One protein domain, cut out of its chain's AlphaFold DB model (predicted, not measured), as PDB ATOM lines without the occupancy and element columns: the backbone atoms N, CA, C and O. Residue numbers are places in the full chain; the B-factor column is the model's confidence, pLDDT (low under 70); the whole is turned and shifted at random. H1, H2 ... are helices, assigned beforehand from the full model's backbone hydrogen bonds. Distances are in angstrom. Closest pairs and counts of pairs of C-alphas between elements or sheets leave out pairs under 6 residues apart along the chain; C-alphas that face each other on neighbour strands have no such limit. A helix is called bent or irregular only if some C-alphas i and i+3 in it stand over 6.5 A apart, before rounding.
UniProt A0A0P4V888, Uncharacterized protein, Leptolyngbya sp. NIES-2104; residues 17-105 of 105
ATOM      1  N   CYS A  17     169.376 174.322 188.491       42.03
ATOM      2  CA  CYS A  17     169.645 173.370 189.584       42.03
ATOM      3  C   CYS A  17     168.380 172.997 190.363       42.03
ATOM      4  O   CYS A  17     168.161 171.823 190.645       42.03
ATOM      5  N   LEU A  18     167.509 173.975 190.633       43.09
ATOM      6  CA  LEU A  18     166.204 173.743 191.257       43.09
ATOM      7  C   LEU A  18     165.348 172.790 190.441       43.09
ATOM      8  O   LEU A  18     164.884 171.795 190.967       43.09
ATOM      9  N   VAL A  19     165.182 173.076 189.150       46.78
ATOM     10  CA  VAL A  19     164.384 172.236 188.252       46.78
ATOM     11  C   VAL A  19     164.981 170.841 188.176       46.78
ATOM     12  O   VAL A  19     164.233 169.895 188.323       46.78
ATOM     13  N   LYS A  20     166.310 170.677 188.122       49.47
ATOM     14  CA  LYS A  20     166.920 169.342 188.217       49.47
ATOM     15  C   LYS A  20     166.619 168.645 189.544       49.47
ATOM     16  O   LYS A  20     166.298 167.470 189.519       49.47
ATOM     17  N   LEU A  21     166.665 169.322 190.689       54.22
ATOM     18  CA  LEU A  21     166.397 168.706 191.997       54.22
ATOM     19  C   LEU A  21     164.919 168.338 192.198       54.22
ATOM     20  O   LEU A  21     164.626 167.230 192.651       54.22
ATOM     21  N   THR A  22     163.982 169.210 191.820       55.56
ATOM     22  CA  THR A  22     162.542 168.914 191.875       55.56
ATOM     23  C   THR A  22     162.088 167.984 190.746       55.56
ATOM     24  O   THR A  22     161.179 167.197 190.952       55.56
ATOM     25  N   GLU A  23     162.707 167.983 189.568       53.91
ATOM     26  CA  GLU A  23     162.393 166.998 188.518       53.91
ATOM     27  C   GLU A  23     162.970 165.619 188.848       53.91
ATOM     28  O   GLU A  23     162.353 164.599 188.548       53.91
ATOM     29  N   GLN A  24     164.144 165.563 189.482       53.94
ATOM     30  CA  GLN A  24     164.826 164.305 189.787       53.94
ATOM     31  C   GLN A  24     164.336 163.683 191.104       53.94
ATOM     32  O   GLN A  24     164.349 162.458 191.237       53.94
ATOM     33  N   TYR A  25     163.861 164.497 192.057       58.62
ATOM     34  CA  TYR A  25     163.417 164.040 193.379       58.62
ATOM     35  C   TYR A  25     162.151 164.714 193.913       58.62
ATOM     36  O   TYR A  25     161.783 164.438 195.053       58.62
ATOM     37  N   GLY A  26     161.451 165.542 193.134       58.09
ATOM     38  CA  GLY A  26     160.219 166.223 193.562       58.09
ATOM     39  C   GLY A  26     159.183 165.254 194.101       58.09
ATOM     40  O   GLY A  26     158.722 165.453 195.215       58.09
ATOM     41  N   ASP A  27     158.952 164.127 193.424       57.62
ATOM     42  CA  ASP A  27     158.070 163.054 193.908       57.62
ATOM     43  C   ASP A  27     158.485 162.493 195.279       57.62
ATOM     44  O   ASP A  27     157.640 162.083 196.072       57.62
ATOM     45  N   ARG A  28     159.791 162.420 195.565       59.25
ATOM     46  CA  ARG A  28     160.318 161.902 196.837       59.25
ATOM     47  C   ARG A  28     160.255 162.955 197.933       59.25
ATOM     48  O   ARG A  28     159.771 162.644 199.014       59.25
ATOM     49  N   LEU A  29     160.679 164.184 197.643       65.44
ATOM     50  CA  LEU A  29     160.569 165.317 198.561       65.44
ATOM     51  C   LEU A  29     159.102 165.605 198.897       65.44
ATOM     52  O   LEU A  29     158.782 165.821 200.057       65.44
ATOM     53  N   GLU A  30     158.185 165.521 197.933       66.06
ATOM     54  CA  GLU A  30     156.748 165.667 198.172       66.06
ATOM     55  C   GLU A  30     156.193 164.564 199.074       66.06
ATOM     56  O   GLU A  30     155.369 164.856 199.943       66.06
ATOM     57  N   ARG A  31     156.672 163.324 198.918       68.75
ATOM     58  CA  ARG A  31     156.255 162.171 199.733       68.75
ATOM     59  C   ARG A  31     156.874 162.136 201.125       68.75
ATOM     60  O   ARG A  31     156.316 161.451 201.981       68.75
ATOM     61  N   MET A  32     157.956 162.880 201.370       78.12
ATOM     62  CA  MET A  32     158.520 163.000 202.713       78.12
ATOM     63  C   MET A  32     157.462 163.496 203.694       78.12
ATOM     64  O   MET A  32     156.660 164.398 203.400       78.12
ATOM     65  N   SER A  33     157.509 162.927 204.895       83.94
ATOM     66  CA  SER A  33     156.657 163.353 205.994       83.94
ATOM     67  C   SER A  33     156.888 164.833 206.323       83.94
ATOM     68  O   SER A  33     157.976 165.381 206.121       83.94
ATOM     69  N   SER A  34     155.877 165.500 206.881       86.31
ATOM     70  CA  SER A  34     156.031 166.892 207.326       86.31
ATOM     71  C   SER A  34     157.141 167.045 208.371       86.31
ATOM     72  O   SER A  34     157.810 168.073 208.400       86.31
ATOM     73  N   ALA A  35     157.367 166.020 209.200       87.00
ATOM     74  CA  ALA A  35     158.448 166.007 210.182       87.00
ATOM     75  C   ALA A  35     159.828 165.990 209.506       87.00
ATOM     76  O   ALA A  35     160.681 166.804 209.852       87.00
ATOM     77  N   ASP A  36     160.023 165.140 208.497       86.94
ATOM     78  CA  ASP A  36     161.296 165.056 207.773       86.94
ATOM     79  C   ASP A  36     161.557 166.311 206.930       86.94
ATOM     80  O   ASP A  36     162.692 166.772 206.830       86.94
ATOM     81  N   LYS A  37     160.506 166.924 206.377       86.81
ATOM     82  CA  LYS A  37     160.594 168.228 205.699       86.81
ATOM     83  C   LYS A  37     161.042 169.337 206.650       86.81
ATOM     84  O   LYS A  37     161.886 170.151 206.283       86.81
ATOM     85  N   LEU A  38     160.513 169.368 207.874       89.62
ATOM     86  CA  LEU A  38     160.948 170.320 208.900       89.62
ATOM     87  C   LEU A  38     162.394 170.061 209.341       89.62
ATOM     88  O   LEU A  38     163.155 171.014 209.500       89.62
ATOM     89  N   ALA A  39     162.794 168.795 209.481       91.19
ATOM     90  CA  ALA A  39     164.179 168.436 209.777       91.19
ATOM     91  C   ALA A  39     165.136 168.873 208.657       91.19
ATOM     92  O   ALA A  39     166.211 169.409 208.926       91.19
ATOM     93  N   LEU A  40     164.719 168.722 207.397       89.56
ATOM     94  CA  LEU A  40     165.486 169.169 206.236       89.56
ATOM     95  C   LEU A  40     165.601 170.692 206.182       89.56
ATOM     96  O   LEU A  40     166.693 171.198 205.949       89.56
ATOM     97  N   LEU A  41     164.533 171.431 206.488       90.88
ATOM     98  CA  LEU A  41     164.604 172.889 206.620       90.88
ATOM     99  C   LEU A  41     165.608 173.327 207.690       90.88
ATOM    100  O   LEU A  41     166.424 174.208 207.429       90.88
ATOM    101  N   ALA A  42     165.571 172.706 208.869       92.00
ATOM    102  CA  ALA A  42     166.490 173.035 209.954       92.00
ATOM    103  C   ALA A  42     167.950 172.704 209.591       92.00
ATOM    104  O   ALA A  42     168.843 173.507 209.849       92.00
ATOM    105  N   THR A  43     168.177 171.576 208.915       93.19
ATOM    106  CA  THR A  43     169.502 171.166 208.422       93.19
ATOM    107  C   THR A  43     170.045 172.144 207.381       93.19
ATOM    108  O   THR A  43     171.179 172.600 207.489       93.19
ATOM    109  N   LEU A  44     169.227 172.525 206.393       91.81
ATOM    110  CA  LEU A  44     169.609 173.516 205.385       91.81
ATOM    111  C   LEU A  44     169.899 174.882 206.028       91.81
ATOM    112  O   LEU A  44     170.776 175.598 205.559       91.81
ATOM    113  N   ALA A  45     169.159 175.264 207.074       92.44
ATOM    114  CA  ALA A  45     169.393 176.516 207.789       92.44
ATOM    115  C   ALA A  45     170.717 176.494 208.565       92.44
ATOM    116  O   ALA A  45     171.439 177.484 208.526       92.44
ATOM    117  N   GLY A  46     171.048 175.372 209.213       92.38
ATOM    118  CA  GLY A  46     172.346 175.173 209.865       92.38
ATOM    119  C   GLY A  46     173.502 175.252 208.871       92.38
ATOM    120  O   GLY A  46     174.440 176.009 209.086       92.38
ATOM    121  N   PHE A  47     173.379 174.570 207.731       92.62
ATOM    122  CA  PHE A  47     174.358 174.640 206.642       92.62
ATOM    123  C   PHE A  47     174.596 176.065 206.129       92.62
ATOM    124  O   PHE A  47     175.732 176.439 205.891       92.62
ATOM    125  N   LEU A  48     173.544 176.874 205.982       91.31
ATOM    126  CA  LEU A  48     173.674 178.269 205.542       91.31
ATOM    127  C   LEU A  48     174.184 179.227 206.624       91.31
ATOM    128  O   LEU A  48     174.519 180.366 206.303       91.31
ATOM    129  N   ALA A  49     174.156 178.819 207.891       91.38
ATOM    130  CA  ALA A  49     174.612 179.637 209.008       91.38
ATOM    131  C   ALA A  49     176.113 179.469 209.293       91.38
ATOM    132  O   ALA A  49     176.670 180.278 210.035       91.38
ATOM    133  N   ASP A  50     176.742 178.434 208.733       88.75
ATOM    134  CA  ASP A  50     178.171 178.170 208.863       88.75
ATOM    135  C   ASP A  50     178.906 178.590 207.582       88.75
ATOM    136  O   ASP A  50     178.542 178.193 206.477       88.75
ATOM    137  N   ASP A  51     179.950 179.406 207.734       83.25
ATOM    138  CA  ASP A  51     180.747 179.933 206.620       83.25
ATOM    139  C   ASP A  51     181.938 179.019 206.247       83.25
ATOM    140  O   ASP A  51     182.773 179.384 205.414       83.25
ATOM    141  N   SER A  52     182.075 177.848 206.877       86.31
ATOM    142  CA  SER A  52     183.212 176.948 206.662       86.31
ATOM    143  C   SER A  52     183.075 176.157 205.358       86.31
ATOM    144  O   SER A  52     182.087 175.466 205.133       86.31
ATOM    145  N   GLU A  53     184.115 176.174 204.519       78.69
ATOM    146  CA  GLU A  53     184.109 175.487 203.213       78.69
ATOM    147  C   GLU A  53     183.971 173.955 203.315       78.69
ATOM    148  O   GLU A  53     183.443 173.320 202.404       78.69
ATOM    149  N   ASP A  54     184.413 173.367 204.430       83.50
ATOM    150  CA  ASP A  54     184.333 171.923 204.685       83.50
ATOM    151  C   ASP A  54     183.019 171.504 205.373       83.50
ATOM    152  O   ASP A  54     182.798 170.316 205.634       83.50
ATOM    153  N   TYR A  55     182.140 172.459 205.695       85.94
ATOM    154  CA  TYR A  55     180.892 172.174 206.391       85.94
ATOM    155  C   TYR A  55     179.809 171.734 205.407       85.94
ATOM    156  O   TYR A  55     179.309 172.504 204.593       85.94
ATOM    157  N   GLY A  56     179.459 170.450 205.468       88.75
ATOM    158  CA  GLY A  56     178.446 169.844 204.609       88.75
ATOM    159  C   GLY A  56     177.104 169.635 205.308       88.75
ATOM    160  O   GLY A  56     176.995 169.660 206.534       88.75
ATOM    161  N   LEU A  57     176.079 169.308 204.519       88.69
ATOM    162  CA  LEU A  57     174.733 169.025 205.032       88.69
ATOM    163  C   LEU A  57     174.681 167.900 206.072       88.69
ATOM    164  O   LEU A  57     173.827 167.928 206.953       88.69
ATOM    165  N   TYR A  58     175.565 166.904 205.975       89.19
ATOM    166  CA  TYR A  58     175.593 165.815 206.949       89.19
ATOM    167  C   TYR A  58     176.001 166.325 208.338       89.19
ATOM    168  O   TYR A  58     175.309 166.037 209.311       89.19
ATOM    169  N   ALA A  59     177.045 167.157 208.416       90.69
ATOM    170  CA  ALA A  59     177.460 167.797 209.665       90.69
ATOM    171  C   ALA A  59     176.343 168.696 210.223       90.69
ATOM    172  O   ALA A  59     175.964 168.561 211.384       90.69
ATOM    173  N   ALA A  60     175.712 169.499 209.358       91.00
ATOM    174  CA  ALA A  60     174.551 170.305 209.734       91.00
ATOM    175  C   ALA A  60     173.383 169.476 210.290       91.00
ATOM    176  O   ALA A  60     172.667 169.924 211.187       91.00
ATOM    177  N   SER A  61     173.185 168.255 209.786       91.69
ATOM    178  CA  SER A  61     172.134 167.364 210.279       91.69
ATOM    179  C   SER A  61     172.452 166.788 211.659       91.69
ATOM    180  O   SER A  61     171.550 166.671 212.492       91.69
ATOM    181  N   GLU A  62     173.724 166.474 211.926       90.44
ATOM    182  CA  GLU A  62     174.175 165.987 213.232       90.44
ATOM    183  C   GLU A  62     174.065 167.087 214.296       90.44
ATOM    184  O   GLU A  62     173.546 166.828 215.384       90.44
ATOM    185  N   ASP A  63     174.436 168.321 213.952       89.69
ATOM    186  CA  ASP A  63     174.321 169.486 214.839       89.69
ATOM    187  C   ASP A  63     172.864 169.847 215.154       89.69
ATOM    188  O   ASP A  63     172.543 170.310 216.252       89.69
ATOM    189  N   CYS A  64     171.953 169.607 214.207       85.75
ATOM    190  CA  CYS A  64     170.531 169.877 214.385       85.75
ATOM    191  C   CYS A  64     169.885 168.976 215.458       85.75
ATOM    192  O   CYS A  64     168.934 169.386 216.127       85.75
ATOM    193  N   GLY A  65     170.385 167.746 215.633       80.81
ATOM    194  CA  GLY A  65     169.930 166.817 216.675       80.81
ATOM    195  C   GLY A  65     168.467 166.361 216.552       80.81
ATOM    196  O   GLY A  65     167.914 165.786 217.496       80.81
ATOM    197  N   LEU A  66     167.814 166.611 215.412       85.00
ATOM    198  CA  LEU A  66     166.445 166.177 215.157       85.00
ATOM    199  C   LEU A  66     166.410 164.693 214.785       85.00
ATOM    200  O   LEU A  66     167.200 164.207 213.981       85.00
ATOM    201  N   ARG A  67     165.440 163.966 215.348       83.94
ATOM    202  CA  ARG A  67     165.141 162.605 214.893       83.94
ATOM    203  C   ARG A  67     164.438 162.676 213.546       83.94
ATOM    204  O   ARG A  67     163.347 163.235 213.469       83.94
ATOM    205  N   ALA A  68     165.042 162.064 212.540       84.62
ATOM    206  CA  ALA A  68     164.496 161.967 211.197       84.62
ATOM    207  C   ALA A  68     164.441 160.506 210.733       84.62
ATOM    208  O   ALA A  68     165.079 159.628 211.325       84.62
ATOM    209  N   SER A  69     163.627 160.238 209.716       86.94
ATOM    210  CA  SER A  69     163.484 158.907 209.127       86.94
ATOM    211  C   SER A  69     164.639 158.557 208.182       86.94
ATOM    212  O   SER A  69     165.438 159.409 207.794       86.94
ATOM    213  N   ASP A  70     164.707 157.299 207.741       86.00
ATOM    214  CA  ASP A  70     165.675 156.876 206.722       86.00
ATOM    215  C   ASP A  70     165.514 157.659 205.405       86.00
ATOM    216  O   ASP A  70     166.494 157.902 204.700       86.00
ATOM    217  N   GLU A  71     164.296 158.109 205.077       80.88
ATOM    218  CA  GLU A  71     164.036 158.895 203.864       80.88
ATOM    219  C   GLU A  71     164.741 160.252 203.898       80.88
ATOM    220  O   GLU A  71     165.248 160.710 202.872       80.88
ATOM    221  N   PHE A  72     164.837 160.865 205.078       86.81
ATOM    222  CA  PHE A  72     165.603 162.088 205.274       86.81
ATOM    223  C   PHE A  72     167.094 161.871 204.989       86.81
ATOM    224  O   PHE A  72     167.693 162.643 204.243       86.81
ATOM    225  N   TYR A  73     167.692 160.798 205.510       86.31
ATOM    226  CA  TYR A  73     169.114 160.518 205.279       86.31
ATOM    227  C   TYR A  73     169.409 160.169 203.817       86.31
ATOM    228  O   TYR A  73     170.443 160.568 203.279       86.31
ATOM    229  N   VAL A  74     168.479 159.491 203.139       82.19
ATOM    230  CA  VAL A  74     168.554 159.285 201.688       82.19
ATOM    231  C   VAL A  74     168.516 160.626 200.952       82.19
ATOM    232  O   VAL A  74     169.316 160.828 200.039       82.19
ATOM    233  N   ALA A  75     167.645 161.556 201.356       80.50
ATOM    234  CA  ALA A  75     167.593 162.896 200.777       80.50
ATOM    235  C   ALA A  75     168.905 163.668 200.994       80.50
ATOM    236  O   ALA A  75     169.414 164.264 200.049       80.50
ATOM    237  N   LEU A  76     169.512 163.607 202.184       85.56
ATOM    238  CA  LEU A  76     170.810 164.247 202.436       85.56
ATOM    239  C   LEU A  76     171.931 163.692 201.554       85.56
ATOM    240  O   LEU A  76     172.718 164.468 201.023       85.56
ATOM    241  N   ALA A  77     171.989 162.372 201.360       83.62
ATOM    242  CA  ALA A  77     172.996 161.748 200.499       83.62
ATOM    243  C   ALA A  77     172.863 162.178 199.028       83.62
ATOM    244  O   ALA A  77     173.851 162.250 198.301       83.62
ATOM    245  N   ILE A  78     171.640 162.465 198.582       77.81
ATOM    246  CA  ILE A  78     171.359 162.991 197.242       77.81
ATOM    247  C   ILE A  78     171.799 164.451 197.115       77.81
ATOM    248  O   ILE A  78     172.276 164.860 196.059       77.81
ATOM    249  N   LEU A  79     171.633 165.224 198.186       81.25
ATOM    250  CA  LEU A  79     172.020 166.629 198.268       81.25
ATOM    251  C   LEU A  79     173.524 166.815 198.535       81.25
ATOM    252  O   LEU A  79     173.951 167.893 198.951       81.25
ATOM    253  N   ASP A  80     174.339 165.784 198.297       77.50
ATOM    254  CA  ASP A  80     175.787 165.906 198.388       77.50
ATOM    255  C   ASP A  80     176.281 167.046 197.480       77.50
ATOM    256  O   ASP A  80     175.870 167.174 196.324       77.50
ATOM    257  N   ARG A  81     177.163 167.890 198.024       78.62
ATOM    258  CA  ARG A  81     177.709 169.090 197.360       78.62
ATOM    259  C   ARG A  81     176.667 170.129 196.930       78.62
ATOM    260  O   ARG A  81     176.908 170.872 195.975       78.62
ATOM    261  N   VAL A  82     175.529 170.204 197.622       82.62
ATOM    262  CA  VAL A  82     174.586 171.316 197.447       82.62
ATOM    263  C   VAL A  82     175.312 172.654 197.617       82.62
ATOM    264  O   VAL A  82     176.159 172.808 198.499       82.62
ATOM    265  N   THR A  83     174.987 173.640 196.783       85.56
ATOM    266  CA  THR A  83     175.508 174.998 196.975       85.56
ATOM    267  C   THR A  83     174.616 175.791 197.937       85.56
ATOM    268  O   THR A  83     173.433 175.468 198.088       85.56
ATOM    269  N   PRO A  84     175.108 176.886 198.547       87.56
ATOM    270  CA  PRO A  84     174.266 177.769 199.359       87.56
ATOM    271  C   PRO A  84     173.026 178.304 198.617       87.56
ATOM    272  O   PRO A  84     171.934 178.377 199.179       87.56
ATOM    273  N   ASN A  85     173.153 178.617 197.324       85.12
ATOM    274  CA  ASN A  85     172.019 179.076 196.513       85.12
ATOM    275  C   ASN A  85     170.972 177.972 196.297       85.12
ATOM    276  O   ASN A  85     169.767 178.244 196.330       85.12
ATOM    277  N   ASP A  86     171.417 176.729 196.106       83.00
ATOM    278  CA  ASP A  86     170.518 175.581 195.982       83.00
ATOM    279  C   ASP A  86     169.802 175.314 197.311       83.00
ATOM    280  O   ASP A  86     168.587 175.118 197.325       83.00
ATOM    281  N   ALA A  87     170.522 175.396 198.435       86.94
ATOM    282  CA  ALA A  87     169.966 175.242 199.776       86.94
ATOM    283  C   ALA A  87     168.880 176.290 200.080       86.94
ATOM    284  O   ALA A  87     167.786 175.922 200.510       86.94
ATOM    285  N   LEU A  88     169.128 177.575 199.793       86.75
ATOM    286  CA  LEU A  88     168.122 178.642 199.928       86.75
ATOM    287  C   LEU A  88     166.866 178.347 199.110       86.75
ATOM    288  O   LEU A  88     165.736 178.501 199.575       86.75
ATOM    289  N   SER A  89     167.061 177.897 197.880       82.94
ATOM    290  CA  SER A  89     165.954 177.647 196.975       82.94
ATOM    291  C   SER A  89     165.137 176.411 197.373       82.94
ATOM    292  O   SER A  89     163.906 176.422 197.290       82.94
ATOM    293  N   LEU A  90     165.801 175.366 197.876       83.94
ATOM    294  CA  LEU A  90     165.161 174.190 198.465       83.94
ATOM    295  C   LEU A  90     164.336 174.555 199.700       83.94
ATOM    296  O   LEU A  90     163.225 174.049 199.849       83.94
ATOM    297  N   GLN A  91     164.820 175.465 200.553       86.50
ATOM    298  CA  GLN A  91     164.044 175.922 201.708       86.50
ATOM    299  C   GLN A  91     162.713 176.552 201.290       86.50
ATOM    300  O   GLN A  91     161.675 176.249 201.878       86.50
ATOM    301  N   ILE A  92     162.718 177.377 200.240       84.44
ATOM    302  CA  ILE A  92     161.496 177.987 199.698       84.44
ATOM    303  C   ILE A  92     160.539 176.904 199.179       84.44
ATOM    304  O   ILE A  92     159.348 176.931 199.493       84.44
ATOM    305  N   ALA A  93     161.050 175.933 198.417       81.31
ATOM    306  CA  ALA A  93     160.241 174.843 197.871       81.31
ATOM    307  C   ALA A  93     159.595 173.989 198.976       81.31
ATOM    308  O   ALA A  93     158.385 173.760 198.949       81.31
ATOM    309  N   ILE A  94     160.369 173.573 199.983       84.12
ATOM    310  CA  ILE A  94     159.874 172.756 201.101       84.12
ATOM    311  C   ILE A  94     158.856 173.540 201.941       84.12
ATOM    312  O   ILE A  94     157.822 172.991 202.323       84.12
ATOM    313  N   ALA A  95     159.102 174.829 202.197       85.38
ATOM    314  CA  ALA A  95     158.163 175.682 202.922       85.38
ATOM    315  C   ALA A  95     156.813 175.800 202.191       85.38
ATOM    316  O   ALA A  95     155.763 175.716 202.829       85.38
ATOM    317  N   ASN A  96     156.830 175.930 200.861       82.06
ATOM    318  CA  ASN A  96     155.610 175.939 200.053       82.06
ATOM    319  C   ASN A  96     154.878 174.590 200.107       82.06
ATOM    320  O   ASN A  96     153.677 174.573 200.348       82.06
ATOM    321  N   GLN A  97     155.584 173.461 199.992       79.62
ATOM    322  CA  GLN A  97     154.966 172.132 200.104       79.62
ATOM    323  C   GLN A  97     154.326 171.888 201.477       79.62
ATOM    324  O   GLN A  97     153.248 171.303 201.567       79.62
ATOM    325  N   LEU A  98     154.978 172.328 202.556       81.38
ATOM    326  CA  LEU A  98     154.417 172.250 203.906       81.38
ATOM    327  C   LEU A  98     153.168 173.121 204.036       81.38
ATOM    328  O   LEU A  98     152.168 172.676 204.591       81.38
ATOM    329  N   LYS A  99     153.213 174.347 203.505       78.94
ATOM    330  CA  LYS A  99     152.069 175.258 203.484       78.94
ATOM    331  C   LYS A  99     150.892 174.632 202.731       78.94
ATOM    332  O   LYS A  99     149.802 174.541 203.288       78.94
ATOM    333  N   ASP A 100     151.112 174.159 201.511       69.62
ATOM    334  CA  ASP A 100     150.055 173.598 200.670       69.62
ATOM    335  C   ASP A 100     149.492 172.297 201.263       69.62
ATOM    336  O   ASP A 100     148.281 172.101 201.262       69.62
ATOM    337  N   GLY A 101     150.330 171.460 201.883       60.41
ATOM    338  CA  GLY A 101     149.886 170.263 202.605       60.41
ATOM    339  C   GLY A 101     149.053 170.546 203.864       60.41
ATOM    340  O   GLY A 101     148.232 169.718 204.245       60.41
ATOM    341  N   VAL A 102     149.229 171.709 204.503       52.09
ATOM    342  CA  VAL A 102     148.435 172.139 205.671       52.09
ATOM    343  C   VAL A 102     147.079 172.721 205.259       52.09
ATOM    344  O   VAL A 102     146.112 172.578 206.003       52.09
ATOM    345  N   TYR A 103     146.988 173.358 204.089       38.78
ATOM    346  CA  TYR A 103     145.754 173.996 203.603       38.78
ATOM    347  C   TYR A 103     144.966 173.165 202.578       38.78
ATOM    348  O   TYR A 103     143.872 173.571 202.193       38.78
ATOM    349  N   ALA A 104     145.491 172.018 202.140       41.69
ATOM    350  CA  ALA A 104     144.788 171.055 201.287       41.69
ATOM    351  C   ALA A 104     143.960 170.011 202.074       41.69
ATOM    352  O   ALA A 104     143.404 169.100 201.457       41.69
ATOM    353  N   ALA A 105     143.900 170.130 203.407       40.22
ATOM    354  CA  ALA A 105     143.143 169.259 204.310       40.22
ATOM    355  C   ALA A 105     141.741 169.802 204.625       40.22
ATOM    356  O   ALA A 105     141.609 171.029 204.844       40.22
TER     357      ALA A 105
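Overview. This is residues 17 to 105 of the 105 residues of an uncharacterized protein of Leptolyngbya sp. NIES-2104 (UniProt A0A0P4V888). Helix H2 is the core of a small helical body: the long helix H5 packs side by side with it and runs back the opposite way, H3 crosses it near residue 43, and H4 packs on its residues 36 to 40. The irregular H1 packs on H5 and comes close to H4, so that H2, H5, H1 and H4 stand round in a loosely closed ring. The printed part has 89 residues with five named helices, H1 to H5 in that order along the chain, and no named strand; its class is all helix. The whole is compact, with a radius of gyration of the C-alphas of 12.3 A and spans of 40 by 28 by 20 A.

Along the chain. H1 covers residues 17 to 31, 20.2 A from first to last C-alpha, and begins at C-alpha 17 at (169.645, 173.370, 189.584). It is irregular: C-alphas 24 and 27 are 8.0 A apart. H2 covers residues 34 to 49 and is 22.6 A long, with C-alpha 34 at (156.031, 166.892, 207.326). H3 covers residues 57 to 64, 10.3 A, and H4 residues 70 to 78, 12.6 A. H5, the longest, covers residues 84 to 103 over 29.1 A and ends at C-alpha 103 at (145.754, 173.996, 203.603).

Arrangement. H2 is the hub, touching H3, H4 and H5. H2 and H5 touch at a shallow tilt of 26 degrees, opposite ways; their closest C-alphas, of Leu 41 and Gln 91, are 5.8 A apart. H2 and H3 touch about perpendicular, at 76 degrees, with the C-alphas of Thr 43 and Ser 61 closest at 5.0 A. H2 touches H4 with residues 36 to 40 alone, the same way at a tilt of 38 degrees, only just steep; the closest C-alphas, of Asp 36 and Phe 72, are 5.8 A apart. H1 and H5 touch, the same way at 35.4 degrees, only just steep, with the C-alphas of Leu 18 and Asp 86 closest at 6.7 A. The helix packing is mostly crossed. H1 and H4 are close but not clearly touching, with the C-alphas of Leu 29 and Ala 75 closest at 7.8 A. H3 is apart from H1 and from H5. In H2, H3, H4 and H5 every O i to N i+4 pair is within hydrogen-bond range; in H1 it is 9 of 11.

Size, cuts and confidence. The C-alphas of Glu 53 and Ala 105, the two farthest apart, are 41.5 A from each other. The printed part has no cut and ends at residue 105, the chain's last. The links H1 to H2, H3 to H4 and H4 to H5 are tight, H2 to H3 is short, and no link is long. The mean pLDDT of the printed part is 78.3; residues 17 to 31 and 100 to 105 are under 70.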